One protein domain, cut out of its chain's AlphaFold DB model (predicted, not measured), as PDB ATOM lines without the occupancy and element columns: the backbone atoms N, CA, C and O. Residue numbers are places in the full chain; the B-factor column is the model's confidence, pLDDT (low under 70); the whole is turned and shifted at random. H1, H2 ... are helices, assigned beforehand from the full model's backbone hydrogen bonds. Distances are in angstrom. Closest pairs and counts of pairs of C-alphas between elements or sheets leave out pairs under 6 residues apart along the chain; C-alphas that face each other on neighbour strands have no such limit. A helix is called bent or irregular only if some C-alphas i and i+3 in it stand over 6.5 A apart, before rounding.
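Overview. This is residues 2 to 13, 226 to 246, 254 to 384 and 439 to 477 of the 525 residues of an uncharacterized protein of Cyclospora cayetanensis (UniProt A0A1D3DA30). A body of packed helices sends out one very long helix, H6, whose residues 352 to 384 stick out as a free arm. In the body H5 lies in the middle, with H3 and the first part of H6 on one side and H2 and H7 on the other; H8 packs on H3 and H7, and small H1 is near H5. The printed part has 203 residues with eight named helices, H1 to H8 in chain order, and no named strand: all helix. It is only just loose, close to extended, with a radius of gyration of the C-alphas of 24.4 A and spans of 104 by 46 by 26 A.

Arrangement. Start at H1, residues 2 to 12, which touches no helix but is near H5, residues 297 to 319. Next, H2, residues 226 to 245, touches H5 at a shallow tilt of 27 degrees, the same way, with the closest C-alphas, Ser 240 and Ile 315, 5.8 A apart. H3, residues 254 to 288, is the hub and touches five helices. Among them, H5 touches it at Ala 284 and Trp 298, the closest C-alphas, 4.1 A apart. H6, residues 327 to 384, touches H3 with residues 329 to 347 alone, closest at the C-alphas of Pro 274 and Ala 336, 5.2 A. H4, residues 290 to 294, touches H3 only at the corner, and only just, with 3 pairs of C-alphas within 8 A. H5 and H6 form a hairpin at a steep tilt of 38 degrees. H7, residues 442 to 454, touches H2, the closest C-alphas being Ser 233 and Leu 443, 6.7 A. H8, residues 459 to 475, touches H3 at the C-alphas of His 279 and Cys 468, 6.1 A. H2, H3, H5, H6 and H7 form a bundle, a group of helices gathered together. Every O i to N i+4 pair is within hydrogen-bond range in H1, H2, H4, H5, H6 and H8, against 25 of 31 in H3 and 7 of 9 in H7.

Along the chain. Find C-alpha 2 at (193.861, 234.210, 349.570), where H1 begins. H3 measures 54.0 A and is irregular, with C-alphas 285 and 288 7.0 A apart; H7 is only just irregular, C-alphas 445 and 448 being 6.6 A apart. H5 measures 32.6 A. H6 runs 85.1 A to C-alpha 384 at (149.252, 205.652, 324.183).

Size, cuts and confidence. Look for three cuts, with C-alpha gaps of 38.3 A from 13 to 226, 14.0 A from 246 to 254 and 71.5 A from 384 to 439. No printed link is long. Confidence is under 70 in 56 residues, among them 2 to 13 and 226 to 246.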
ATOM      1  N   LEU A   2     193.865 234.252 348.085       39.03
ATOM      2  CA  LEU A   2     193.861 234.210 349.570       39.03
ATOM      3  C   LEU A   2     195.219 234.568 350.207       39.03
ATOM      4  O   LEU A   2     195.254 235.271 351.207       39.03
ATOM      5  N   ALA A   3     196.333 234.141 349.602       39.50
ATOM      6  CA  ALA A   3     197.675 234.526 350.046       39.50
ATOM      7  C   ALA A   3     197.980 236.018 349.813       39.50
ATOM      8  O   ALA A   3     198.615 236.640 350.649       39.50
ATOM      9  N   ALA A   4     197.478 236.605 348.722       41.47
ATOM     10  CA  ALA A   4     197.652 238.025 348.412       41.47
ATOM     11  C   ALA A   4     196.740 238.918 349.270       41.47
ATOM     12  O   ALA A   4     197.196 239.941 349.754       41.47
ATOM     13  N   ASP A   5     195.490 238.511 349.515       41.44
ATOM     14  CA  ASP A   5     194.557 239.161 350.446       41.44
ATOM     15  C   ASP A   5     195.078 239.087 351.885       41.44
ATOM     16  O   ASP A   5     195.018 240.070 352.615       41.44
ATOM     17  N   LYS A   6     195.671 237.952 352.277       46.97
ATOM     18  CA  LYS A   6     196.346 237.813 353.569       46.97
ATOM     19  C   LYS A   6     197.614 238.662 353.649       46.97
ATOM     20  O   LYS A   6     197.761 239.370 354.627       46.97
ATOM     21  N   ALA A   7     198.477 238.670 352.632       42.94
ATOM     22  CA  ALA A   7     199.661 239.532 352.606       42.94
ATOM     23  C   ALA A   7     199.284 241.024 352.631       42.94
ATOM     24  O   ALA A   7     199.889 241.790 353.372       42.94
ATOM     25  N   LEU A   8     198.237 241.435 351.900       43.34
ATOM     26  CA  LEU A   8     197.694 242.793 351.984       43.34
ATOM     27  C   LEU A   8     197.153 243.085 353.384       43.34
ATOM     28  O   LEU A   8     197.478 244.126 353.937       43.34
ATOM     29  N   LYS A   9     196.353 242.189 353.972       46.12
ATOM     30  CA  LYS A   9     195.829 242.349 355.338       46.12
ATOM     31  C   LYS A   9     196.944 242.389 356.371       46.12
ATOM     32  O   LYS A   9     196.887 243.222 357.256       46.12
ATOM     33  N   ASP A  10     197.974 241.569 356.246       44.62
ATOM     34  CA  ASP A  10     199.111 241.531 357.167       44.62
ATOM     35  C   ASP A  10     199.983 242.798 357.014       44.62
ATOM     36  O   ASP A  10     200.448 243.353 358.006       44.62
ATOM     37  N   CYS A  11     200.115 243.346 355.799       39.88
ATOM     38  CA  CYS A  11     200.747 244.652 355.564       39.88
ATOM     39  C   CYS A  11     199.885 245.841 356.034       39.88
ATOM     40  O   CYS A  11     200.431 246.854 356.467       39.88
ATOM     41  N   LEU A  12     198.553 245.730 355.964       39.31
ATOM     42  CA  LEU A  12     197.585 246.777 356.332       39.31
ATOM     43  C   LEU A  12     197.103 246.697 357.794       39.31
ATOM     44  O   LEU A  12     196.454 247.623 358.268       39.31
ATOM     45  N   THR A  13     197.402 245.616 358.524       39.94
ATOM     46  CA  THR A  13     197.079 245.448 359.959       39.94
ATOM     47  C   THR A  13     198.171 245.976 360.891       39.94
ATOM     48  O   THR A  13     197.996 245.964 362.111       39.94
ATOM     49  N   SER A 226     222.959 230.236 334.520       38.62
ATOM     50  CA  SER A 226     222.360 229.739 335.777       38.62
ATOM     51  C   SER A 226     222.923 230.458 337.014       38.62
ATOM     52  O   SER A 226     222.295 230.479 338.075       38.62
ATOM     53  N   CYS A 227     224.087 231.096 336.852       35.53
ATOM     54  CA  CYS A 227     224.803 231.814 337.896       35.53
ATOM     55  C   CYS A 227     224.154 233.163 338.235       35.53
ATOM     56  O   CYS A 227     224.072 233.486 339.415       35.53
ATOM     57  N   SER A 228     223.624 233.913 337.260       43.69
ATOM     58  CA  SER A 228     223.073 235.265 337.483       43.69
ATOM     59  C   SER A 228     221.780 235.267 338.308       43.69
ATOM     60  O   SER A 228     221.618 236.078 339.217       43.69
ATOM     61  N   PHE A 229     220.880 234.313 338.058       46.22
ATOM     62  CA  PHE A 229     219.625 234.187 338.810       46.22
ATOM     63  C   PHE A 229     219.824 233.552 340.197       46.22
ATOM     64  O   PHE A 229     219.140 233.898 341.162       46.22
ATOM     65  N   ARG A 230     220.807 232.643 340.322       50.62
ATOM     66  CA  ARG A 230     221.294 232.181 341.631       50.62
ATOM     67  C   ARG A 230     221.890 233.340 342.416       50.62
ATOM     68  O   ARG A 230     221.595 233.446 343.598       50.62
ATOM     69  N   LEU A 231     222.664 234.206 341.764       50.22
ATOM     70  CA  LEU A 231     223.253 235.388 342.378       50.22
ATOM     71  C   LEU A 231     222.172 236.304 342.937       50.22
ATOM     72  O   LEU A 231     222.228 236.546 344.125       50.22
ATOM     73  N   THR A 232     221.141 236.708 342.195       56.62
ATOM     74  CA  THR A 232     220.156 237.679 342.719       56.62
ATOM     75  C   THR A 232     219.319 237.158 343.890       56.62
ATOM     76  O   THR A 232     219.191 237.849 344.899       56.62
ATOM     77  N   SER A 233     218.789 235.930 343.831       57.12
ATOM     78  CA  SER A 233     218.024 235.363 344.961       57.12
ATOM     79  C   SER A 233     218.915 235.066 346.173       57.12
ATOM     80  O   SER A 233     218.540 235.348 347.313       57.12
ATOM     81  N   LEU A 234     220.123 234.543 345.944       57.56
ATOM     82  CA  LEU A 234     221.080 234.266 347.013       57.56
ATOM     83  C   LEU A 234     221.654 235.567 347.583       57.56
ATOM     84  O   LEU A 234     221.823 235.648 348.791       57.56
ATOM     85  N   GLN A 235     221.857 236.605 346.774       64.25
ATOM     86  CA  GLN A 235     222.230 237.958 347.196       64.25
ATOM     87  C   GLN A 235     221.118 238.599 348.022       64.25
ATOM     88  O   GLN A 235     221.427 239.130 349.077       64.25
ATOM     89  N   LEU A 236     219.843 238.493 347.633       63.47
ATOM     90  CA  LEU A 236     218.710 239.008 348.418       63.47
ATOM     91  C   LEU A 236     218.573 238.274 349.761       63.47
ATOM     92  O   LEU A 236     218.444 238.909 350.810       63.47
ATOM     93  N   MET A 237     218.677 236.941 349.764       65.81
ATOM     94  CA  MET A 237     218.688 236.154 351.003       65.81
ATOM     95  C   MET A 237     219.900 236.470 351.883       65.81
ATOM     96  O   MET A 237     219.767 236.555 353.106       65.81
ATOM     97  N   THR A 238     221.077 236.621 351.279       65.88
ATOM     98  CA  THR A 238     222.323 236.908 351.996       65.88
ATOM     99  C   THR A 238     222.302 238.330 352.528       65.88
ATOM    100  O   THR A 238     222.610 238.515 353.695       65.88
ATOM    101  N   ALA A 239     221.827 239.310 351.761       61.66
ATOM    102  CA  ALA A 239     221.613 240.680 352.211       61.66
ATOM    103  C   ALA A 239     220.593 240.732 353.353       61.66
ATOM    104  O   ALA A 239     220.865 241.338 354.383       61.66
ATOM    105  N   SER A 240     219.469 240.014 353.246       66.12
ATOM    106  CA  SER A 240     218.480 239.896 354.328       66.12
ATOM    107  C   SER A 240     219.096 239.316 355.611       66.12
ATOM    108  O   SER A 240     218.876 239.849 356.700       66.12
ATOM    109  N   ARG A 241     219.913 238.258 355.495       69.50
ATOM    110  CA  ARG A 241     220.628 237.653 356.632       69.50
ATOM    111  C   ARG A 241     221.721 238.564 357.187       69.50
ATOM    112  O   ARG A 241     221.819 238.681 358.401       69.50
ATOM    113  N   LEU A 242     222.499 239.230 356.339       64.69
ATOM    114  CA  LEU A 242     223.530 240.188 356.743       64.69
ATOM    115  C   LEU A 242     222.909 241.375 357.488       64.69
ATOM    116  O   LEU A 242     223.406 241.743 358.548       64.69
ATOM    117  N   LEU A 243     221.771 241.890 357.015       66.75
ATOM    118  CA  LEU A 243     220.994 242.921 357.708       66.75
ATOM    119  C   LEU A 243     220.490 242.453 359.082       66.75
ATOM    120  O   LEU A 243     220.440 243.251 360.011       66.75
ATOM    121  N   HIS A 244     220.145 241.170 359.238       68.94
ATOM    122  CA  HIS A 244     219.752 240.602 360.537       68.94
ATOM    123  C   HIS A 244     220.942 240.316 361.467       68.94
ATOM    124  O   HIS A 244     220.766 240.275 362.683       68.94
ATOM    125  N   LEU A 245     222.135 240.083 360.911       67.44
ATOM    126  CA  LEU A 245     223.348 239.751 361.661       67.44
ATOM    127  C   LEU A 245     224.148 240.985 362.091       67.44
ATOM    128  O   LEU A 245     224.961 240.867 363.004       67.44
ATOM    129  N   LEU A 246     223.929 242.148 361.469       63.75
ATOM    130  CA  LEU A 246     224.586 243.407 361.823       63.75
ATOM    131  C   LEU A 246     224.089 243.912 363.195       63.75
ATOM    132  O   LEU A 246     222.949 244.371 363.310       63.75
ATOM    133  N   GLU A 254     235.800 252.181 359.974       81.88
ATOM    134  CA  GLU A 254     235.867 251.172 358.909       81.88
ATOM    135  C   GLU A 254     234.507 250.515 358.625       81.88
ATOM    136  O   GLU A 254     234.206 250.180 357.480       81.88
ATOM    137  N   THR A 255     233.634 250.387 359.633       81.75
ATOM    138  CA  THR A 255     232.286 249.827 359.426       81.75
ATOM    139  C   THR A 255     231.357 250.787 358.683       81.75
ATOM    140  O   THR A 255     230.418 250.324 358.041       81.75
ATOM    141  N   GLN A 256     231.631 252.099 358.671       82.69
ATOM    142  CA  GLN A 256     230.850 253.057 357.873       82.69
ATOM    143  C   GLN A 256     231.028 252.858 356.366       82.69
ATOM    144  O   GLN A 256     230.047 252.919 355.633       82.69
ATOM    145  N   VAL A 257     232.251 252.579 355.904       84.88
ATOM    146  CA  VAL A 257     232.520 252.372 354.469       84.88
ATOM    147  C   VAL A 257     231.827 251.105 353.967       84.88
ATOM    148  O   VAL A 257     231.202 251.118 352.912       84.88
ATOM    149  N   LEU A 258     231.870 250.026 354.755       84.06
ATOM    150  CA  LEU A 258     231.156 248.782 354.443       84.06
ATOM    151  C   LEU A 258     229.635 248.964 354.429       84.06
ATOM    152  O   LEU A 258     228.969 248.375 353.584       84.06
ATOM    153  N   LEU A 259     229.087 249.780 355.333       83.81
ATOM    154  CA  LEU A 259     227.655 250.085 355.350       83.81
ATOM    155  C   LEU A 259     227.224 250.905 354.130       83.81
ATOM    156  O   LEU A 259     226.187 250.592 353.559       83.81
ATOM    157  N   LEU A 260     228.027 251.883 353.698       85.19
ATOM    158  CA  LEU A 260     227.751 252.668 352.488       85.19
ATOM    159  C   LEU A 260     227.803 251.804 351.219       85.19
ATOM    160  O   LEU A 260     226.906 251.883 350.386       85.19
ATOM    161  N   LEU A 261     228.802 250.923 351.097       85.81
ATOM    162  CA  LEU A 261     228.881 249.986 349.970       85.81
ATOM    163  C   LEU A 261     227.720 248.983 349.972       85.81
ATOM    164  O   LEU A 261     227.202 248.630 348.914       85.81
ATOM    165  N   LEU A 262     227.302 248.520 351.154       85.06
ATOM    166  CA  LEU A 262     226.153 247.627 351.284       85.06
ATOM    167  C   LEU A 262     224.841 248.342 350.935       85.06
ATOM    168  O   LEU A 262     223.972 247.720 350.333       85.06
ATOM    169  N   GLU A 263     224.707 249.621 351.290       85.94
ATOM    170  CA  GLU A 263     223.561 250.468 350.948       85.94
ATOM    171  C   GLU A 263     223.433 250.639 349.431       85.94
ATOM    172  O   GLU A 263     222.382 250.327 348.874       85.94
ATOM    173  N   GLU A 264     224.512 251.024 348.743       86.44
ATOM    174  CA  GLU A 264     224.509 251.165 347.280       86.44
ATOM    175  C   GLU A 264     224.234 249.831 346.572       86.44
ATOM    176  O   GLU A 264     223.419 249.771 345.647       86.44
ATOM    177  N   ALA A 265     224.857 248.739 347.028       85.94
ATOM    178  CA  ALA A 265     224.634 247.416 346.452       85.94
ATOM    179  C   ALA A 265     223.193 246.927 346.672       85.94
ATOM    180  O   ALA A 265     222.582 246.364 345.761       85.94
ATOM    181  N   LEU A 266     222.632 247.143 347.865       84.38
ATOM    182  CA  LEU A 266     221.254 246.768 348.169       84.38
ATOM    183  C   LEU A 266     220.265 247.594 347.344       84.38
ATOM    184  O   LEU A 266     219.311 247.026 346.809       84.38
ATOM    185  N   ASP A 267     220.498 248.900 347.210       86.00
ATOM    186  CA  ASP A 267     219.647 249.780 346.412       86.00
ATOM    187  C   ASP A 267     219.667 249.361 344.934       86.00
ATOM    188  O   ASP A 267     218.604 249.184 344.338       86.00
ATOM    189  N   ALA A 268     220.844 249.065 344.370       86.06
ATOM    190  CA  ALA A 268     220.980 248.564 343.001       86.06
ATOM    191  C   ALA A 268     220.248 247.224 342.782       86.06
ATOM    192  O   ALA A 268     219.514 247.056 341.802       86.06
ATOM    193  N   VAL A 269     220.379 246.273 343.714       85.00
ATOM    194  CA  VAL A 269     219.670 244.982 343.631       85.00
ATOM    195  C   VAL A 269     218.153 245.184 343.722       85.00
ATOM    196  O   VAL A 269     217.403 244.580 342.949       85.00
ATOM    197  N   LEU A 270     217.679 246.053 344.619       86.25
ATOM    198  CA  LEU A 270     216.250 246.347 344.768       86.25
ATOM    199  C   LEU A 270     215.670 247.079 343.551       86.25
ATOM    200  O   LEU A 270     214.520 246.819 343.193       86.25
ATOM    201  N   GLN A 271     216.453 247.914 342.866       88.94
ATOM    202  CA  GLN A 271     216.052 248.546 341.602       88.94
ATOM    203  C   GLN A 271     215.835 247.527 340.467       88.94
ATOM    204  O   GLN A 271     215.036 247.773 339.560       88.94
ATOM    205  N   CYS A 272     216.459 246.348 340.538       88.12
ATOM    206  CA  CYS A 272     216.285 245.284 339.544       88.12
ATOM    207  C   CYS A 272     215.006 244.454 339.756       88.12
ATOM    208  O   CYS A 272     214.474 243.867 338.808       88.12
ATOM    209  N   VAL A 273     214.474 244.410 340.983       88.94
ATOM    210  CA  VAL A 273     213.280 243.615 341.321       88.94
ATOM    211  C   VAL A 273     212.035 244.042 340.519       88.94
ATOM    212  O   VAL A 273     211.368 243.155 339.982       88.94
ATOM    213  N   PRO A 274     211.715 245.342 340.342       90.00
ATOM    214  CA  PRO A 274     210.644 245.795 339.450       90.00
ATOM    215  C   PRO A 274     210.722 245.246 338.023       90.00
ATOM    216  O   PRO A 274     209.698 244.889 337.438       90.00
ATOM    217  N   LEU A 275     211.932 245.173 337.461       89.00
ATOM    218  CA  LEU A 275     212.161 244.704 336.095       89.00
ATOM    219  C   LEU A 275     211.905 243.199 336.008       89.00
ATOM    220  O   LEU A 275     211.110 242.754 335.179       89.00
ATOM    221  N   LEU A 276     212.475 242.432 336.940       88.06
ATOM    222  CA  LEU A 276     212.216 240.999 337.073       88.06
ATOM    223  C   LEU A 276     210.726 240.697 337.250       88.06
ATOM    224  O   LEU A 276     210.175 239.852 336.545       88.06
ATOM    225  N   LEU A 277     210.050 241.420 338.147       88.88
ATOM    226  CA  LEU A 277     208.613 241.269 338.375       88.88
ATOM    227  C   LEU A 277     207.811 241.538 337.108       88.88
ATOM    228  O   LEU A 277     206.911 240.766 336.782       88.88
ATOM    229  N   ARG A 278     208.150 242.589 336.357       91.31
ATOM    230  CA  ARG A 278     207.485 242.895 335.087       91.31
ATOM    231  C   ARG A 278     207.605 241.736 334.098       91.31
ATOM    232  O   ARG A 278     206.606 241.400 333.462       91.31
ATOM    233  N   HIS A 279     208.777 241.116 333.990       90.06
ATOM    234  CA  HIS A 279     208.985 239.970 333.104       90.06
ATOM    235  C   HIS A 279     208.256 238.716 333.585       90.06
ATOM    236  O   HIS A 279     207.584 238.074 332.782       90.06
ATOM    237  N   PHE A 280     208.303 238.395 334.880       88.75
ATOM    238  CA  PHE A 280     207.577 237.240 335.414       88.75
ATOM    239  C   PHE A 280     206.061 237.393 335.315       88.75
ATOM    240  O   PHE A 280     205.374 236.427 334.997       88.75
ATOM    241  N   VAL A 281     205.528 238.597 335.517       90.31
ATOM    242  CA  VAL A 281     204.095 238.871 335.344       90.31
ATOM    243  C   VAL A 281     203.700 238.797 333.873       90.31
ATOM    244  O   VAL A 281     202.677 238.200 333.552       90.31
ATOM    245  N   ALA A 282     204.515 239.341 332.963       89.31
ATOM    246  CA  ALA A 282     204.276 239.202 331.528       89.31
ATOM    247  C   ALA A 282     204.313 237.727 331.092       89.31
ATOM    248  O   ALA A 282     203.423 237.268 330.381       89.31
ATOM    249  N   ALA A 283     205.285 236.962 331.593       87.94
ATOM    250  CA  ALA A 283     205.376 235.523 331.385       87.94
ATOM    251  C   ALA A 283     204.174 234.776 331.990       87.94
ATOM    252  O   ALA A 283     203.648 233.860 331.366       87.94
ATOM    253  N   ALA A 284     203.678 235.174 333.163       89.31
ATOM    254  CA  ALA A 284     202.477 234.593 333.764       89.31
ATOM    255  C   ALA A 284     201.210 234.884 332.934       89.31
ATOM    256  O   ALA A 284     200.362 234.003 332.773       89.31
ATOM    257  N   ALA A 285     201.120 236.070 332.324       88.06
ATOM    258  CA  ALA A 285     200.020 236.441 331.431       88.06
ATOM    259  C   ALA A 285     199.966 235.572 330.154       88.06
ATOM    260  O   ALA A 285     198.909 235.433 329.534       88.06
ATOM    261  N   THR A 286     201.059 234.883 329.796       86.25
ATOM    262  CA  THR A 286     201.072 233.911 328.684       86.25
ATOM    263  C   THR A 286     200.260 232.640 328.954       86.25
ATOM    264  O   THR A 286     200.176 231.770 328.092       86.25
ATOM    265  N   ARG A 287     199.585 232.516 330.104       85.00
ATOM    266  CA  ARG A 287     198.652 231.412 330.413       85.00
ATOM    267  C   ARG A 287     197.580 231.176 329.344       85.00
ATOM    268  O   ARG A 287     196.994 230.092 329.307       85.00
ATOM    269  N   CYS A 288     197.273 232.174 328.516       78.81
ATOM    270  CA  CYS A 288     196.353 232.057 327.382       78.81
ATOM    271  C   CYS A 288     196.940 231.246 326.217       78.81
ATOM    272  O   CYS A 288     196.178 230.669 325.442       78.81
ATOM    273  N   ASP A 289     198.266 231.138 326.125       86.81
ATOM    274  CA  ASP A 289     198.937 230.301 325.142       86.81
ATOM    275  C   ASP A 289     198.814 228.820 325.529       86.81
ATOM    276  O   ASP A 289     199.274 228.361 326.578       86.81
ATOM    277  N   SER A 290     198.175 228.051 324.649       82.69
ATOM    278  CA  SER A 290     197.942 226.622 324.838       82.69
ATOM    279  C   SER A 290     199.224 225.789 324.973       82.69
ATOM    280  O   SER A 290     199.182 224.756 325.647       82.69
ATOM    281  N   GLN A 291     200.344 226.204 324.373       85.50
ATOM    282  CA  GLN A 291     201.609 225.461 324.438       85.50
ATOM    283  C   GLN A 291     202.312 225.713 325.773       85.50
ATOM    284  O   GLN A 291     202.616 224.770 326.507       85.50
ATOM    285  N   LEU A 292     202.443 226.983 326.162       82.75
ATOM    286  CA  LEU A 292     203.035 227.376 327.448       82.75
ATOM    287  C   LEU A 292     202.190 226.899 328.637       82.75
ATOM    288  O   LEU A 292     202.723 226.563 329.701       82.75
ATOM    289  N   ARG A 293     200.868 226.786 328.449       86.19
ATOM    290  CA  ARG A 293     199.960 226.194 329.435       86.19
ATOM    291  C   ARG A 293     200.270 224.724 329.709       86.19
ATOM    292  O   ARG A 293     200.258 224.339 330.876       86.19
ATOM    293  N   LYS A 294     200.576 223.919 328.682       88.00
ATOM    294  CA  LYS A 294     200.946 222.496 328.851       88.00
ATOM    295  C   LYS A 294     202.263 222.334 329.607       88.00
ATOM    296  O   LYS A 294     202.394 221.409 330.398       88.00
ATOM    297  N   ALA A 295     203.206 223.250 329.391       87.06
ATOM    298  CA  ALA A 295     204.484 223.275 330.098       87.06
ATOM    299  C   ALA A 295     204.380 223.815 331.540       87.06
ATOM    300  O   ALA A 295     205.373 223.813 332.262       87.06
ATOM    301  N   HIS A 296     203.204 224.293 331.973       88.06
ATOM    302  CA  HIS A 296     203.000 224.956 333.269       88.06
ATOM    303  C   HIS A 296     203.938 226.155 333.519       88.06
ATOM    304  O   HIS A 296     204.162 226.544 334.666       88.06
ATOM    305  N   PHE A 297     204.458 226.772 332.454       86.00
ATOM    306  CA  PHE A 297     205.424 227.864 332.555       86.00
ATOM    307  C   PHE A 297     204.837 229.088 333.268       86.00
ATOM    308  O   PHE A 297     205.465 229.653 334.159       86.00
ATOM    309  N   TRP A 298     203.584 229.431 332.957       87.81
ATOM    310  CA  TRP A 298     202.863 230.531 333.604       87.81
ATOM    311  C   TRP A 298     202.768 230.362 335.129       87.81
ATOM    312  O   TRP A 298     202.903 231.337 335.861       87.81
ATOM    313  N   ALA A 299     202.578 229.131 335.618       87.25
ATOM    314  CA  ALA A 299     202.467 228.848 337.047       87.25
ATOM    315  C   ALA A 299     203.822 229.015 337.740       87.25
ATOM    316  O   ALA A 299     203.898 229.562 338.838       87.25
ATOM    317  N   LEU A 300     204.897 228.598 337.065       87.50
ATOM    318  CA  LEU A 300     206.266 228.795 337.528       87.50
ATOM    319  C   LEU A 300     206.623 230.288 337.598       87.50
ATOM    320  O   LEU A 300     207.192 230.736 338.590       87.50
ATOM    321  N   ALA A 301     206.251 231.057 336.570       85.88
ATOM    322  CA  ALA A 301     206.483 232.496 336.502       85.88
ATOM    323  C   ALA A 301     205.683 233.258 337.570       85.88
ATOM    324  O   ALA A 301     206.242 234.099 338.270       85.88
ATOM    325  N   ALA A 302     204.407 232.910 337.763       83.19
ATOM    326  CA  ALA A 302     203.583 233.472 338.831       83.19
ATOM    327  C   ALA A 302     204.156 233.144 340.220       83.19
ATOM    328  O   ALA A 302     204.232 234.019 341.078       83.19
ATOM    329  N   GLN A 303     204.622 231.910 340.433       88.00
ATOM    330  CA  GLN A 303     205.260 231.520 341.689       88.00
ATOM    331  C   GLN A 303     206.564 232.293 341.928       88.00
ATOM    332  O   GLN A 303     206.781 232.779 343.035       88.00
ATOM    333  N   ALA A 304     207.407 232.454 340.904       83.69
ATOM    334  CA  ALA A 304     208.629 233.252 340.997       83.69
ATOM    335  C   ALA A 304     208.328 234.726 341.319       83.69
ATOM    336  O   ALA A 304     208.996 235.308 342.171       83.69
ATOM    337  N   ALA A 305     207.289 235.306 340.706       82.81
ATOM    338  CA  ALA A 305     206.832 236.655 341.029       82.81
ATOM    339  C   ALA A 305     206.385 236.772 342.495       82.81
ATOM    340  O   ALA A 305     206.810 237.696 343.180       82.81
ATOM    341  N   CYS A 306     205.586 235.825 343.000       81.56
ATOM    342  CA  CYS A 306     205.159 235.824 344.403       81.56
ATOM    343  C   CYS A 306     206.347 235.746 345.371       81.56
ATOM    344  O   CYS A 306     206.389 236.510 346.328       81.56
ATOM    345  N   VAL A 307     207.331 234.882 345.099       85.94
ATOM    346  CA  VAL A 307     208.531 234.769 345.946       85.94
ATOM    347  C   VAL A 307     209.338 236.069 345.928       85.94
ATOM    348  O   VAL A 307     209.739 236.546 346.982       85.94
ATOM    349  N   LEU A 308     209.515 236.699 344.760       82.56
ATOM    350  CA  LEU A 308     210.184 238.003 344.670       82.56
ATOM    351  C   LEU A 308     209.445 239.094 345.456       82.56
ATOM    352  O   LEU A 308     210.093 239.947 346.057       82.56
ATOM    353  N   ILE A 309     208.109 239.071 345.467       81.94
ATOM    354  CA  ILE A 309     207.287 239.999 346.256       81.94
ATOM    355  C   ILE A 309     207.484 239.755 347.755       81.94
ATOM    356  O   ILE A 309     207.664 240.712 348.505       81.94
ATOM    357  N   GLU A 310     207.466 238.496 348.194       84.44
ATOM    358  CA  GLU A 310     207.689 238.126 349.596       84.44
ATOM    359  C   GLU A 310     209.094 238.522 350.067       84.44
ATOM    360  O   GLU A 310     209.238 239.119 351.136       84.44
ATOM    361  N   ASP A 311     210.120 238.264 349.254       85.00
ATOM    362  CA  ASP A 311     211.505 238.628 349.560       85.00
ATOM    363  C   ASP A 311     211.688 240.154 349.603       85.00
ATOM    364  O   ASP A 311     212.301 240.684 350.534       85.00
ATOM    365  N   ALA A 312     211.098 240.880 348.650       79.75
ATOM    366  CA  ALA A 312     211.071 242.341 348.644       79.75
ATOM    367  C   ALA A 312     210.377 242.904 349.897       79.75
ATOM    368  O   ALA A 312     210.910 243.797 350.562       79.75
ATOM    369  N   ALA A 313     209.217 242.361 350.269       80.81
ATOM    370  CA  ALA A 313     208.495 242.757 351.476       80.81
ATOM    371  C   ALA A 313     209.308 242.462 352.750       80.81
ATOM    372  O   ALA A 313     209.387 243.298 353.649       80.81
ATOM    373  N   ALA A 314     209.978 241.310 352.818       84.50
ATOM    374  CA  ALA A 314     210.815 240.943 353.956       84.50
ATOM    375  C   ALA A 314     212.036 241.865 354.102       84.50
ATOM    376  O   ALA A 314     212.377 242.262 355.219       84.50
ATOM    377  N   ILE A 315     212.684 242.234 352.992       82.69
ATOM    378  CA  ILE A 315     213.829 243.156 353.002       82.69
ATOM    379  C   ILE A 315     213.386 244.560 353.395       82.69
ATOM    380  O   ILE A 315     214.029 245.183 354.233       82.69
ATOM    381  N   THR A 316     212.270 245.044 352.851       81.44
ATOM    382  CA  THR A 316     211.740 246.366 353.214       81.44
ATOM    383  C   THR A 316     211.281 246.429 354.670       81.44
ATOM    384  O   THR A 316     211.536 247.429 355.336       81.44
ATOM    385  N   ALA A 317     210.700 245.355 355.214       83.69
ATOM    386  CA  ALA A 317     210.378 245.258 356.638       83.69
ATOM    387  C   ALA A 317     211.640 245.246 357.521       83.69
ATOM    388  O   ALA A 317     211.682 245.936 358.539       83.69
ATOM    389  N   ALA A 318     212.685 244.519 357.110       81.81
ATOM    390  CA  ALA A 318     213.973 244.502 357.805       81.81
ATOM    391  C   ALA A 318     214.678 245.870 357.753       81.81
ATOM    392  O   ALA A 318     215.263 246.310 358.742       81.81
ATOM    393  N   ALA A 319     214.569 246.565 356.620       78.25
ATOM    394  CA  ALA A 319     215.084 247.914 356.419       78.25
ATOM    395  C   ALA A 319     214.215 248.990 357.091       78.25
ATOM    396  O   ALA A 319     214.695 250.087 357.332       78.25
ATOM    397  N   GLY A 320     212.968 248.709 357.482       66.25
ATOM    398  CA  GLY A 320     212.072 249.682 358.128       66.25
ATOM    399  C   GLY A 320     212.596 250.278 359.446       66.25
ATOM    400  O   GLY A 320     212.052 251.267 359.936       66.25
ATOM    401  N   GLY A 321     213.663 249.709 360.018       64.94
ATOM    402  CA  GLY A 321     214.399 250.278 361.151       64.94
ATOM    403  C   GLY A 321     215.671 251.059 360.789       64.94
ATOM    404  O   GLY A 321     216.223 251.717 361.670       64.94
ATOM    405  N   ALA A 322     216.151 250.998 359.546       61.38
ATOM    406  CA  ALA A 322     217.451 251.529 359.151       61.38
ATOM    407  C   ALA A 322     217.426 252.147 357.742       61.38
ATOM    408  O   ALA A 322     216.911 251.568 356.796       61.38
ATOM    409  N   ALA A 323     218.004 253.339 357.597       72.31
ATOM    410  CA  ALA A 323     217.897 254.193 356.411       72.31
ATOM    411  C   ALA A 323     218.632 253.689 355.141       72.31
ATOM    412  O   ALA A 323     218.976 254.504 354.302       72.31
ATOM    413  N   PHE A 324     218.852 252.378 354.985       79.94
ATOM    414  CA  PHE A 324     219.692 251.764 353.943       79.94
ATOM    415  C   PHE A 324     219.049 251.632 352.558       79.94
ATOM    416  O   PHE A 324     219.611 250.985 351.682       79.94
ATOM    417  N   VAL A 325     217.831 252.125 352.354       85.50
ATOM    418  CA  VAL A 325     217.184 252.043 351.040       85.50
ATOM    419  C   VAL A 325     216.622 253.405 350.712       85.50
ATOM    420  O   VAL A 325     215.908 254.006 351.528       85.50
ATOM    421  N   SER A 326     216.922 253.889 349.508       89.44
ATOM    422  CA  SER A 326     216.414 255.181 349.087       89.44
ATOM    423  C   SER A 326     214.882 255.136 349.072       89.44
ATOM    424  O   SER A 326     214.245 254.168 348.637       89.44
ATOM    425  N   ARG A 327     214.245 256.211 349.551       87.62
ATOM    426  CA  ARG A 327     212.778 256.315 349.527       87.62
ATOM    427  C   ARG A 327     212.235 256.151 348.103       87.62
ATOM    428  O   ARG A 327     211.165 255.578 347.933       87.62
ATOM    429  N   GLY A 328     212.972 256.624 347.094       91.12
ATOM    430  CA  GLY A 328     212.619 256.455 345.684       91.12
ATOM    431  C   GLY A 328     212.555 254.984 345.271       91.12
ATOM    432  O   GLY A 328     211.545 254.554 344.713       91.12
ATOM    433  N   THR A 329     213.574 254.196 345.624       88.81
ATOM    434  CA  THR A 329     213.637 252.757 345.325       88.81
ATOM    435  C   THR A 329     212.500 251.993 345.993       88.81
ATOM    436  O   THR A 329     211.841 251.185 345.341       88.81
ATOM    437  N   LEU A 330     212.191 252.293 347.261       87.38
ATOM    438  CA  LEU A 330     211.054 251.682 347.961       87.38
ATOM    439  C   LEU A 330     209.722 251.973 347.262       87.38
ATOM    440  O   LEU A 330     208.905 251.071 347.089       87.38
ATOM    441  N   LEU A 331     209.496 253.221 346.843       89.06
ATOM    442  CA  LEU A 331     208.267 253.599 346.142       89.06
ATOM    443  C   LEU A 331     208.146 252.913 344.779       89.06
ATOM    444  O   LEU A 331     207.068 252.425 344.438       89.06
ATOM    445  N   LEU A 332     209.242 252.837 344.019       89.06
ATOM    446  CA  LEU A 332     209.281 252.122 342.742       89.06
ATOM    447  C   LEU A 332     209.016 250.625 342.925       89.06
ATOM    448  O   LEU A 332     208.214 250.053 342.184       89.06
ATOM    449  N   LEU A 333     209.628 250.014 343.939       88.31
ATOM    450  CA  LEU A 333     209.430 248.613 344.293       88.31
ATOM    451  C   LEU A 333     207.967 248.326 344.631       88.31
ATOM    452  O   LEU A 333     207.354 247.465 344.006       88.31
ATOM    453  N   TRP A 334     207.374 249.084 345.554       89.25
ATOM    454  CA  TRP A 334     205.980 248.881 345.950       89.25
ATOM    455  C   TRP A 334     204.989 249.191 344.823       89.25
ATOM    456  O   TRP A 334     204.000 248.469 344.676       89.25
ATOM    457  N   ARG A 335     205.265 250.186 343.967       91.88
ATOM    458  CA  ARG A 335     204.468 250.443 342.752       91.88
ATOM    459  C   ARG A 335     204.531 249.253 341.794       91.88
ATOM    460  O   ARG A 335     203.494 248.828 341.280       91.88
ATOM    461  N   ALA A 336     205.717 248.685 341.582       88.44
ATOM    462  CA  ALA A 336     205.896 247.515 340.729       88.44
ATOM    463  C   ALA A 336     205.184 246.281 341.300       88.44
ATOM    464  O   ALA A 336     204.411 245.649 340.582       88.44
ATOM    465  N   VAL A 337     205.358 245.998 342.595       86.94
ATOM    466  CA  VAL A 337     204.672 244.914 343.319       86.94
ATOM    467  C   VAL A 337     203.151 245.066 343.231       86.94
ATOM    468  O   VAL A 337     202.462 244.119 342.855       86.94
ATOM    469  N   GLY A 338     202.614 246.259 343.504       87.31
ATOM    470  CA  GLY A 338     201.179 246.528 343.402       87.31
ATOM    471  C   GLY A 338     200.648 246.300 341.985       87.31
ATOM    472  O   GLY A 338     199.650 245.604 341.800       87.31
ATOM    473  N   SER A 339     201.356 246.804 340.969       91.56
ATOM    474  CA  SER A 339     200.983 246.594 339.563       91.56
ATOM    475  C   SER A 339     201.043 245.118 339.143       91.56
ATOM    476  O   SER A 339     200.183 244.650 338.396       91.56
ATOM    477  N   ALA A 340     202.025 244.369 339.652       86.50
ATOM    478  CA  ALA A 340     202.196 242.943 339.410       86.50
ATOM    479  C   ALA A 340     201.031 242.137 339.998       86.50
ATOM    480  O   ALA A 340     200.417 241.335 339.292       86.50
ATOM    481  N   LEU A 341     200.689 242.398 341.263       85.44
ATOM    482  CA  LEU A 341     199.577 241.745 341.951       85.44
ATOM    483  C   LEU A 341     198.235 242.051 341.286       85.44
ATOM    484  O   LEU A 341     197.438 241.136 341.095       85.44
ATOM    485  N   LEU A 342     197.998 243.304 340.890       90.00
ATOM    486  CA  LEU A 342     196.769 243.692 340.195       90.00
ATOM    487  C   LEU A 342     196.624 242.990 338.846       90.00
ATOM    488  O   LEU A 342     195.542 242.503 338.527       90.00
ATOM    489  N   ARG A 343     197.710 242.874 338.074       90.19
ATOM    490  CA  ARG A 343     197.693 242.136 336.802       90.19
ATOM    491  C   ARG A 343     197.394 240.657 337.007       90.19
ATOM    492  O   ARG A 343     196.493 240.146 336.353       90.19
ATOM    493  N   LEU A 344     198.076 240.004 337.950       85.56
ATOM    494  CA  LEU A 344     197.827 238.595 338.280       85.56
ATOM    495  C   LEU A 344     196.391 238.365 338.783       85.56
ATOM    496  O   LEU A 344     195.748 237.392 338.399       85.56
ATOM    497  N   ALA A 345     195.862 239.274 339.607       87.12
ATOM    498  CA  ALA A 345     194.499 239.185 340.123       87.12
ATOM    499  C   ALA A 345     193.443 239.400 339.029       87.12
ATOM    500  O   ALA A 345     192.460 238.662 338.973       87.12
ATOM    501  N   ARG A 346     193.652 240.383 338.144       91.44
ATOM    502  CA  ARG A 346     192.784 240.625 336.983       91.44
ATOM    503  C   ARG A 346     192.753 239.410 336.070       91.44
ATOM    504  O   ARG A 346     191.688 238.983 335.637       91.44
ATOM    505  N   ASP A 347     193.920 238.823 335.853       87.31
ATOM    506  CA  ASP A 347     194.043 237.580 335.131       87.31
ATOM    507  C   ASP A 347     193.175 236.481 335.786       87.31
ATOM    508  O   ASP A 347     192.307 235.885 335.134       87.31
ATOM    509  N   ASP A 348     193.351 236.192 337.072       87.31
ATOM    510  CA  ASP A 348     192.541 235.182 337.769       87.31
ATOM    511  C   ASP A 348     191.029 235.470 337.684       87.31
ATOM    512  O   ASP A 348     190.232 234.546 337.490       87.31
ATOM    513  N   HIS A 349     190.637 236.745 337.751       89.62
ATOM    514  CA  HIS A 349     189.247 237.172 337.613       89.62
ATOM    515  C   HIS A 349     188.670 236.853 336.227       89.62
ATOM    516  O   HIS A 349     187.590 236.265 336.137       89.62
ATOM    517  N   ASP A 350     189.399 237.152 335.149       88.56
ATOM    518  CA  ASP A 350     188.963 236.855 333.778       88.56
ATOM    519  C   ASP A 350     188.781 235.343 333.553       88.56
ATOM    520  O   ASP A 350     187.836 234.909 332.885       88.56
ATOM    521  N   LEU A 351     189.647 234.521 334.161       87.00
ATOM    522  CA  LEU A 351     189.537 233.062 334.109       87.00
ATOM    523  C   LEU A 351     188.297 232.567 334.864       87.00
ATOM    524  O   LEU A 351     187.567 231.714 334.355       87.00
ATOM    525  N   HIS A 352     188.042 233.110 336.056       91.25
ATOM    526  CA  HIS A 352     186.857 232.777 336.843       91.25
ATOM    527  C   HIS A 352     185.574 233.153 336.093       91.25
ATOM    528  O   HIS A 352     184.650 232.346 335.994       91.25
ATOM    529  N   LEU A 353     185.540 234.337 335.481       94.06
ATOM    530  CA  LEU A 353     184.410 234.797 334.677       94.06
ATOM    531  C   LEU A 353     184.196 233.916 333.434       94.06
ATOM    532  O   LEU A 353     183.061 233.624 333.049       94.06
ATOM    533  N   GLN A 354     185.277 233.447 332.806       92.00
ATOM    534  CA  GLN A 354     185.197 232.483 331.709       92.00
ATOM    535  C   GLN A 354     184.664 231.119 332.179       92.00
ATOM    536  O   GLN A 354     183.853 230.501 331.483       92.00
ATOM    537  N   GLN A 355     185.083 230.660 333.358       93.25
ATOM    538  CA  GLN A 355     184.601 229.419 333.962       93.25
ATOM    539  C   GLN A 355     183.110 229.503 334.316       93.25
ATOM    540  O   GLN A 355     182.363 228.568 334.026       93.25
ATOM    541  N   GLU A 356     182.659 230.627 334.866       95.88
ATOM    542  CA  GLU A 356     181.252 230.879 335.183       95.88
ATOM    543  C   GLU A 356     180.380 230.889 333.919       95.88
ATOM    544  O   GLU A 356     179.339 230.230 333.872       95.88
ATOM    545  N   LYS A 357     180.841 231.531 332.835       96.19
ATOM    546  CA  LYS A 357     180.157 231.482 331.528       96.19
ATOM    547  C   LYS A 357     180.017 230.055 330.997       96.19
ATOM    548  O   LYS A 357     178.949 229.696 330.502       96.19
ATOM    549  N   LEU A 358     181.062 229.234 331.117       96.44
ATOM    550  CA  LEU A 358     181.009 227.822 330.727       96.44
ATOM    551  C   LEU A 358     180.024 227.021 331.587       96.44
ATOM    552  O   LEU A 358     179.288 226.191 331.051       96.44
ATOM    553  N   GLN A 359     179.967 227.280 332.896       96.44
ATOM    554  CA  GLN A 359     178.990 226.637 333.780       96.44
ATOM    555  C   GLN A 359     177.552 227.017 333.415       96.44
ATOM    556  O   GLN A 359     176.700 226.134 333.326       96.44
ATOM    557  N   LEU A 360     177.287 228.296 333.136       97.88
ATOM    558  CA  LEU A 360     175.971 228.758 332.689       97.88
ATOM    559  C   LEU A 360     175.577 228.147 331.339       97.88
ATOM    560  O   LEU A 360     174.440 227.714 331.167       97.88
ATOM    561  N   GLN A 361     176.520 228.044 330.399       97.81
ATOM    562  CA  GLN A 361     176.276 227.400 329.109       97.81
ATOM    563  C   GLN A 361     175.941 225.909 329.266       97.81
ATOM    564  O   GLN A 361     175.048 225.396 328.591       97.81
ATOM    565  N   LEU A 362     176.627 225.211 330.174       97.81
ATOM    566  CA  LEU A 362     176.354 223.805 330.468       97.81
ATOM    567  C   LEU A 362     174.991 223.623 331.154       97.81
ATOM    568  O   LEU A 362     174.267 222.677 330.839       97.81
ATOM    569  N   LEU A 363     174.605 224.553 332.033       98.12
ATOM    570  CA  LEU A 363     173.283 224.572 332.657       98.12
ATOM    571  C   LEU A 363     172.166 224.755 331.613       98.12
ATOM    572  O   LEU A 363     171.174 224.026 331.651       98.12
ATOM    573  N   ASP A 364     172.344 225.667 330.651       97.88
ATOM    574  CA  ASP A 364     171.368 225.878 329.573       97.88
ATOM    575  C   ASP A 364     171.242 224.633 328.678       97.88
ATOM    576  O   ASP A 364     170.132 224.197 328.361       97.88
ATOM    577  N   GLN A 365     172.359 223.970 328.353       97.38
ATOM    578  CA  GLN A 365     172.317 222.699 327.621       97.38
ATOM    579  C   GLN A 365     171.555 221.608 328.382       97.38
ATOM    580  O   GLN A 365     170.740 220.899 327.783       97.38
ATOM    581  N   LEU A 366     171.761 221.485 329.696       97.06
ATOM    582  CA  LEU A 366     171.004 220.540 330.523       97.06
ATOM    583  C   LEU A 366     169.510 220.878 330.550       97.06
ATOM    584  O   LEU A 366     168.676 219.977 330.431       97.06
ATOM    585  N   GLN A 367     169.154 222.160 330.630       97.69
ATOM    586  CA  GLN A 367     167.757 222.588 330.599       97.69
ATOM    587  C   GLN A 367     167.099 222.303 329.240       97.69
ATOM    588  O   GLN A 367     165.943 221.873 329.183       97.69
ATOM    589  N   GLN A 368     167.830 222.481 328.135       97.50
ATOM    590  CA  GLN A 368     167.356 222.115 326.799       97.50
ATOM    591  C   GLN A 368     167.144 220.602 326.658       97.50
ATOM    592  O   GLN A 368     166.132 220.178 326.093       97.50
ATOM    593  N   LEU A 369     168.057 219.783 327.190       97.00
ATOM    594  CA  LEU A 369     167.894 218.328 327.210       97.00
ATOM    595  C   LEU A 369     166.672 217.910 328.034       97.00
ATOM    596  O   LEU A 369     165.901 217.066 327.580       97.00
ATOM    597  N   TYR A 370     166.445 218.546 329.184       96.31
ATOM    598  CA  TYR A 370     165.266 218.291 330.011       96.31
ATOM    599  C   TYR A 370     163.961 218.625 329.269       96.31
ATOM    600  O   TYR A 370     163.057 217.794 329.213       96.31
ATOM    601  N   LYS A 371     163.895 219.778 328.586       97.62
ATOM    602  CA  LYS A 371     162.737 220.151 327.751       97.62
ATOM    603  C   LYS A 371     162.478 219.150 326.622       97.62
ATOM    604  O   LYS A 371     161.329 218.797 326.363       97.62
ATOM    605  N   ARG A 372     163.528 218.667 325.945       96.62
ATOM    606  CA  ARG A 372     163.386 217.622 324.911       96.62
ATOM    607  C   ARG A 372     162.854 216.318 325.503       96.62
ATOM    608  O   ARG A 372     162.059 215.636 324.861       96.62
ATOM    609  N   LEU A 373     163.264 215.987 326.725       96.56
ATOM    610  CA  LEU A 373     162.795 214.802 327.430       96.56
ATOM    611  C   LEU A 373     161.302 214.886 327.773       96.56
ATOM    612  O   LEU A 373     160.565 213.934 327.520       96.56
ATOM    613  N   GLU A 374     160.840 216.038 328.262       96.31
ATOM    614  CA  GLU A 374     159.415 216.291 328.512       96.31
ATOM    615  C   GLU A 374     158.584 216.215 327.222       96.31
ATOM    616  O   GLU A 374     157.514 215.605 327.205       96.31
ATOM    617  N   GLN A 375     159.087 216.774 326.116       96.31
ATOM    618  CA  GLN A 375     158.425 216.684 324.809       96.31
ATOM    619  C   GLN A 375     158.281 215.230 324.339       96.31
ATOM    620  O   GLN A 375     157.210 214.834 323.871       96.31
ATOM    621  N   LEU A 376     159.330 214.416 324.499       95.44
ATOM    622  CA  LEU A 376     159.274 212.986 324.192       95.44
ATOM    623  C   LEU A 376     158.269 212.257 325.090       95.44
ATOM    624  O   LEU A 376     157.495 211.438 324.597       95.44
ATOM    625  N   GLN A 377     158.214 212.587 326.381       95.06
ATOM    626  CA  GLN A 377     157.247 211.997 327.306       95.06
ATOM    627  C   GLN A 377     155.797 212.334 326.915       95.06
ATOM    628  O   GLN A 377     154.933 211.455 326.925       95.06
ATOM    629  N   GLN A 378     155.532 213.578 326.504       96.38
ATOM    630  CA  GLN A 378     154.217 213.991 326.005       96.38
ATOM    631  C   GLN A 378     153.835 213.276 324.703       96.38
ATOM    632  O   GLN A 378     152.680 212.878 324.541       96.38
ATOM    633  N   LEU A 379     154.788 213.078 323.783       95.19
ATOM    634  CA  LEU A 379     154.560 212.319 322.549       95.19
ATOM    635  C   LEU A 379     154.224 210.853 322.835       95.19
ATOM    636  O   LEU A 379     153.271 210.330 322.258       95.19
ATOM    637  N   VAL A 380     154.945 210.210 323.760       92.56
ATOM    638  CA  VAL A 380     154.648 208.833 324.186       92.56
ATOM    639  C   VAL A 380     153.253 208.745 324.805       92.56
ATOM    640  O   VAL A 380     152.493 207.838 324.466       92.56
ATOM    641  N   HIS A 381     152.873 209.708 325.650       93.12
ATOM    642  CA  HIS A 381     151.541 209.729 326.255       93.12
ATOM    643  C   HIS A 381     150.428 209.920 325.209       93.12
ATOM    644  O   HIS A 381     149.438 209.190 325.225       93.12
ATOM    645  N   LYS A 382     150.609 210.832 324.242       93.94
ATOM    646  CA  LYS A 382     149.675 210.995 323.112       93.94
ATOM    647  C   LYS A 382     149.563 209.723 322.271       93.94
ATOM    648  O   LYS A 382     148.463 209.359 321.869       93.94
ATOM    649  N   HIS A 383     150.675 209.030 322.027       89.44
ATOM    650  CA  HIS A 383     150.659 207.775 321.279       89.44
ATOM    651  C   HIS A 383     149.897 206.669 322.028       89.44
ATOM    652  O   HIS A 383     149.117 205.950 321.413       89.44
ATOM    653  N   GLN A 384     150.039 206.579 323.357       88.06
ATOM    654  CA  GLN A 384     149.252 205.652 324.183       88.06
ATOM    655  C   GLN A 384     147.747 205.955 324.141       88.06
ATOM    656  O   GLN A 384     146.946 205.027 324.074       88.06
ATOM    657  N   GLY A 439     211.019 228.214 354.119       40.59
ATOM    658  CA  GLY A 439     210.281 229.088 353.189       40.59
ATOM    659  C   GLY A 439     211.104 229.914 352.182       40.59
ATOM    660  O   GLY A 439     210.538 230.418 351.223       40.59
ATOM    661  N   LYS A 440     212.430 230.013 352.330       43.19
ATOM    662  CA  LYS A 440     213.298 230.907 351.548       43.19
ATOM    663  C   LYS A 440     214.091 230.234 350.411       43.19
ATOM    664  O   LYS A 440     214.764 230.917 349.652       43.19
ATOM    665  N   ALA A 441     214.009 228.909 350.242       45.12
ATOM    666  CA  ALA A 441     214.713 228.198 349.158       45.12
ATOM    667  C   ALA A 441     213.907 228.086 347.843       45.12
ATOM    668  O   ALA A 441     214.359 227.448 346.892       45.12
ATOM    669  N   HIS A 442     212.716 228.687 347.761       52.66
ATOM    670  CA  HIS A 442     211.776 228.451 346.660       52.66
ATOM    671  C   HIS A 442     212.329 228.844 345.283       52.66
ATOM    672  O   HIS A 442     212.162 228.083 344.334       52.66
ATOM    673  N   LEU A 443     213.066 229.950 345.162       48.38
ATOM    674  CA  LEU A 443     213.701 230.351 343.897       48.38
ATOM    675  C   LEU A 443     214.790 229.365 343.439       48.38
ATOM    676  O   LEU A 443     214.843 229.003 342.263       48.38
ATOM    677  N   LEU A 444     215.594 228.846 344.371       48.19
ATOM    678  CA  LEU A 444     216.604 227.820 344.084       48.19
ATOM    679  C   LEU A 444     215.974 226.474 343.694       48.19
ATOM    680  O   LEU A 444     216.542 225.748 342.883       48.19
ATOM    681  N   LEU A 445     214.784 226.161 344.214       53.00
ATOM    682  CA  LEU A 445     214.015 224.967 343.842       53.00
ATOM    683  C   LEU A 445     213.292 225.112 342.492       53.00
ATOM    684  O   LEU A 445     213.027 224.112 341.821       53.00
ATOM    685  N   LEU A 446     212.983 226.342 342.073       58.72
ATOM    686  CA  LEU A 446     212.390 226.643 340.765       58.72
ATOM    687  C   LEU A 446     213.441 226.695 339.647       58.72
ATOM    688  O   LEU A 446     213.113 226.484 338.481       58.72
ATOM    689  N   LEU A 447     214.710 226.907 339.991       56.72
ATOM    690  CA  LEU A 447     215.823 227.052 339.052       56.72
ATOM    691  C   LEU A 447     216.064 225.821 338.162       56.72
ATOM    692  O   LEU A 447     216.142 226.001 336.951       56.72
ATOM    693  N   PRO A 448     216.106 224.575 338.675       66.31
ATOM    694  CA  PRO A 448     216.191 223.390 337.821       66.31
ATOM    695  C   PRO A 448     215.026 223.300 336.830       66.31
ATOM    696  O   PRO A 448     215.210 222.861 335.699       66.31
ATOM    697  N   LYS A 449     213.834 223.775 337.224       68.31
ATOM    698  CA  LYS A 449     212.664 223.817 336.341       68.31
ATOM    699  C   LYS A 449     212.806 224.896 335.268       68.31
ATOM    700  O   LYS A 449     212.542 224.609 334.106       68.31
ATOM    701  N   LEU A 450     213.286 226.090 335.620       64.62
ATOM    702  CA  LEU A 450     213.600 227.146 334.650       64.62
ATOM    703  C   LEU A 450     214.681 226.696 333.657       64.62
ATOM    704  O   LEU A 450     214.495 226.839 332.454       64.62
ATOM    705  N   VAL A 451     215.760 226.075 334.140       69.38
ATOM    706  CA  VAL A 451     216.834 225.529 333.294       69.38
ATOM    707  C   VAL A 451     216.300 224.423 332.381       69.38
ATOM    708  O   VAL A 451     216.584 224.437 331.187       69.38
ATOM    709  N   SER A 452     215.439 223.534 332.889       69.62
ATOM    710  CA  SER A 452     214.790 222.518 332.049       69.62
ATOM    711  C   SER A 452     213.886 223.116 330.959       69.62
ATOM    712  O   SER A 452     213.717 222.511 329.902       69.62
ATOM    713  N   CYS A 453     213.344 224.325 331.174       69.56
ATOM    714  CA  CYS A 453     212.592 225.057 330.152       69.56
ATOM    715  C   CYS A 453     213.516 225.664 329.080       69.56
ATOM    716  O   CYS A 453     213.116 225.732 327.921       69.56
ATOM    717  N   VAL A 454     214.753 226.050 329.426       70.25
ATOM    718  CA  VAL A 454     215.770 226.504 328.451       70.25
ATOM    719  C   VAL A 454     216.212 225.356 327.540       70.25
ATOM    720  O   VAL A 454     216.406 225.554 326.344       70.25
ATOM    721  N   THR A 455     216.334 224.144 328.085       71.44
ATOM    722  CA  THR A 455     216.705 222.941 327.319       71.44
ATOM    723  C   THR A 455     215.512 222.248 326.655       71.44
ATOM    724  O   THR A 455     215.673 221.177 326.084       71.44
ATOM    725  N   CYS A 456     214.307 222.818 326.740       77.56
ATOM    726  CA  CYS A 456     213.108 222.235 326.145       77.56
ATOM    727  C   CYS A 456     213.194 222.239 324.611       77.56
ATOM    728  O   CYS A 456     213.617 223.229 324.010       77.56
ATOM    729  N   ASP A 457     212.743 221.156 323.971       81.00
ATOM    730  CA  ASP A 457     212.654 221.035 322.507       81.00
ATOM    731  C   ASP A 457     211.633 221.992 321.872       81.00
ATOM    732  O   ASP A 457     211.645 222.182 320.658       81.00
ATOM    733  N   ASP A 458     210.768 222.626 322.672       78.38
ATOM    734  CA  ASP A 458     209.821 223.633 322.195       78.38
ATOM    735  C   ASP A 458     210.538 224.978 321.941       78.38
ATOM    736  O   ASP A 458     210.975 225.646 322.889       78.38
ATOM    737  N   PRO A 459     210.653 225.424 320.673       73.75
ATOM    738  CA  PRO A 459     211.353 226.657 320.333       73.75
ATOM    739  C   PRO A 459     210.638 227.912 320.852       73.75
ATOM    740  O   PRO A 459     211.297 228.929 321.070       73.75
ATOM    741  N   CYS A 460     209.318 227.864 321.074       74.19
ATOM    742  CA  CYS A 460     208.556 229.005 321.585       74.19
ATOM    743  C   CYS A 460     208.850 229.219 323.070       74.19
ATOM    744  O   CYS A 460     209.190 230.328 323.478       74.19
ATOM    745  N   LEU A 461     208.806 228.140 323.861       71.38
ATOM    746  CA  LEU A 461     209.168 228.187 325.280       71.38
ATOM    747  C   LEU A 461     210.626 228.624 325.454       71.38
ATOM    748  O   LEU A 461     210.916 229.506 326.261       71.38
ATOM    749  N   ARG A 462     211.537 228.059 324.654       81.62
ATOM    750  CA  ARG A 462     212.956 228.425 324.684       81.62
ATOM    751  C   ARG A 462     213.169 229.911 324.396       81.62
ATOM    752  O   ARG A 462     213.908 230.557 325.133       81.62
ATOM    753  N   ARG A 463     212.502 230.454 323.370       81.06
ATOM    754  CA  ARG A 463     212.592 231.874 322.999       81.06
ATOM    755  C   ARG A 463     212.107 232.792 324.119       81.06
ATOM    756  O   ARG A 463     212.792 233.762 324.415       81.06
ATOM    757  N   GLU A 464     210.973 232.492 324.745       75.00
ATOM    758  CA  GLU A 464     210.428 233.317 325.835       75.00
ATOM    759  C   GLU A 464     211.315 233.287 327.085       75.00
ATOM    760  O   GLU A 464     211.590 234.326 327.688       75.00
ATOM    761  N   VAL A 465     211.836 232.111 327.452       75.00
ATOM    762  CA  VAL A 465     212.766 231.995 328.583       75.00
ATOM    763  C   VAL A 465     214.079 232.723 328.283       75.00
ATOM    764  O   VAL A 465     214.579 233.446 329.141       75.00
ATOM    765  N   GLN A 466     214.616 232.589 327.067       79.75
ATOM    766  CA  GLN A 466     215.810 233.320 326.638       79.75
ATOM    767  C   GLN A 466     215.590 234.832 326.636       79.75
ATOM    768  O   GLN A 466     216.449 235.548 327.139       79.75
ATOM    769  N   LEU A 467     214.447 235.311 326.136       75.69
ATOM    770  CA  LEU A 467     214.108 236.732 326.139       75.69
ATOM    771  C   LEU A 467     214.070 237.271 327.572       75.69
ATOM    772  O   LEU A 467     214.739 238.255 327.858       75.69
ATOM    773  N   CYS A 468     213.361 236.585 328.476       72.00
ATOM    774  CA  CYS A 468     213.259 236.952 329.890       72.00
ATOM    775  C   CYS A 468     214.638 237.030 330.572       72.00
ATOM    776  O   CYS A 468     214.952 238.011 331.257       72.00
ATOM    777  N   LEU A 469     215.489 236.023 330.343       72.75
ATOM    778  CA  LEU A 469     216.854 235.986 330.871       72.75
ATOM    779  C   LEU A 469     217.731 237.091 330.271       72.75
ATOM    780  O   LEU A 469     218.439 237.764 331.015       72.75
ATOM    781  N   GLN A 470     217.654 237.320 328.960       78.94
ATOM    782  CA  GLN A 470     218.423 238.361 328.281       78.94
ATOM    783  C   GLN A 470     218.062 239.751 328.811       78.94
ATOM    784  O   GLN A 470     218.956 240.494 329.207       78.94
ATOM    785  N   THR A 471     216.772 240.076 328.917       69.12
ATOM    786  CA  THR A 471     216.342 241.361 329.488       69.12
ATOM    787  C   THR A 471     216.773 241.531 330.941       69.12
ATOM    788  O   THR A 471     217.068 242.643 331.362       69.12
ATOM    789  N   THR A 472     216.865 240.440 331.706       62.91
ATOM    790  CA  THR A 472     217.386 240.482 333.080       62.91
ATOM    791  C   THR A 472     218.878 240.825 333.101       62.91
ATOM    792  O   THR A 472     219.309 241.648 333.902       62.91
ATOM    793  N   VAL A 473     219.671 240.216 332.217       68.50
ATOM    794  CA  VAL A 473     221.117 240.477 332.095       68.50
ATOM    795  C   VAL A 473     221.385 241.905 331.608       68.50
ATOM    796  O   VAL A 473     222.295 242.562 332.112       68.50
ATOM    797  N   GLU A 474     220.583 242.403 330.665       71.44
ATOM    798  CA  GLU A 474     220.653 243.789 330.187       71.44
ATOM    799  C   GLU A 474     220.278 244.785 331.294       71.44
ATOM    800  O   GLU A 474     220.998 245.756 331.512       71.44
ATOM    801  N   ALA A 475     219.211 244.508 332.049       60.84
ATOM    802  CA  ALA A 475     218.775 245.320 333.185       60.84
ATOM    803  C   ALA A 475     219.814 245.406 334.315       60.84
ATOM    804  O   ALA A 475     219.939 246.448 334.950       60.84
ATOM    805  N   LEU A 476     220.560 244.324 334.554       57.75
ATOM    806  CA  LEU A 476     221.633 244.278 335.549       57.75
ATOM    807  C   LEU A 476     222.925 244.969 335.074       57.75
ATOM    808  O   LEU A 476     223.905 244.973 335.811       57.75
ATOM    809  N   GLY A 477     222.975 245.493 333.842       71.12
ATOM    810  CA  GLY A 477     224.178 246.113 333.272       71.12
ATOM    811  C   GLY A 477     225.297 245.128 332.900       71.12
ATOM    812  O   GLY A 477     226.272 245.520 332.266       71.12
TER     813      GLY A 477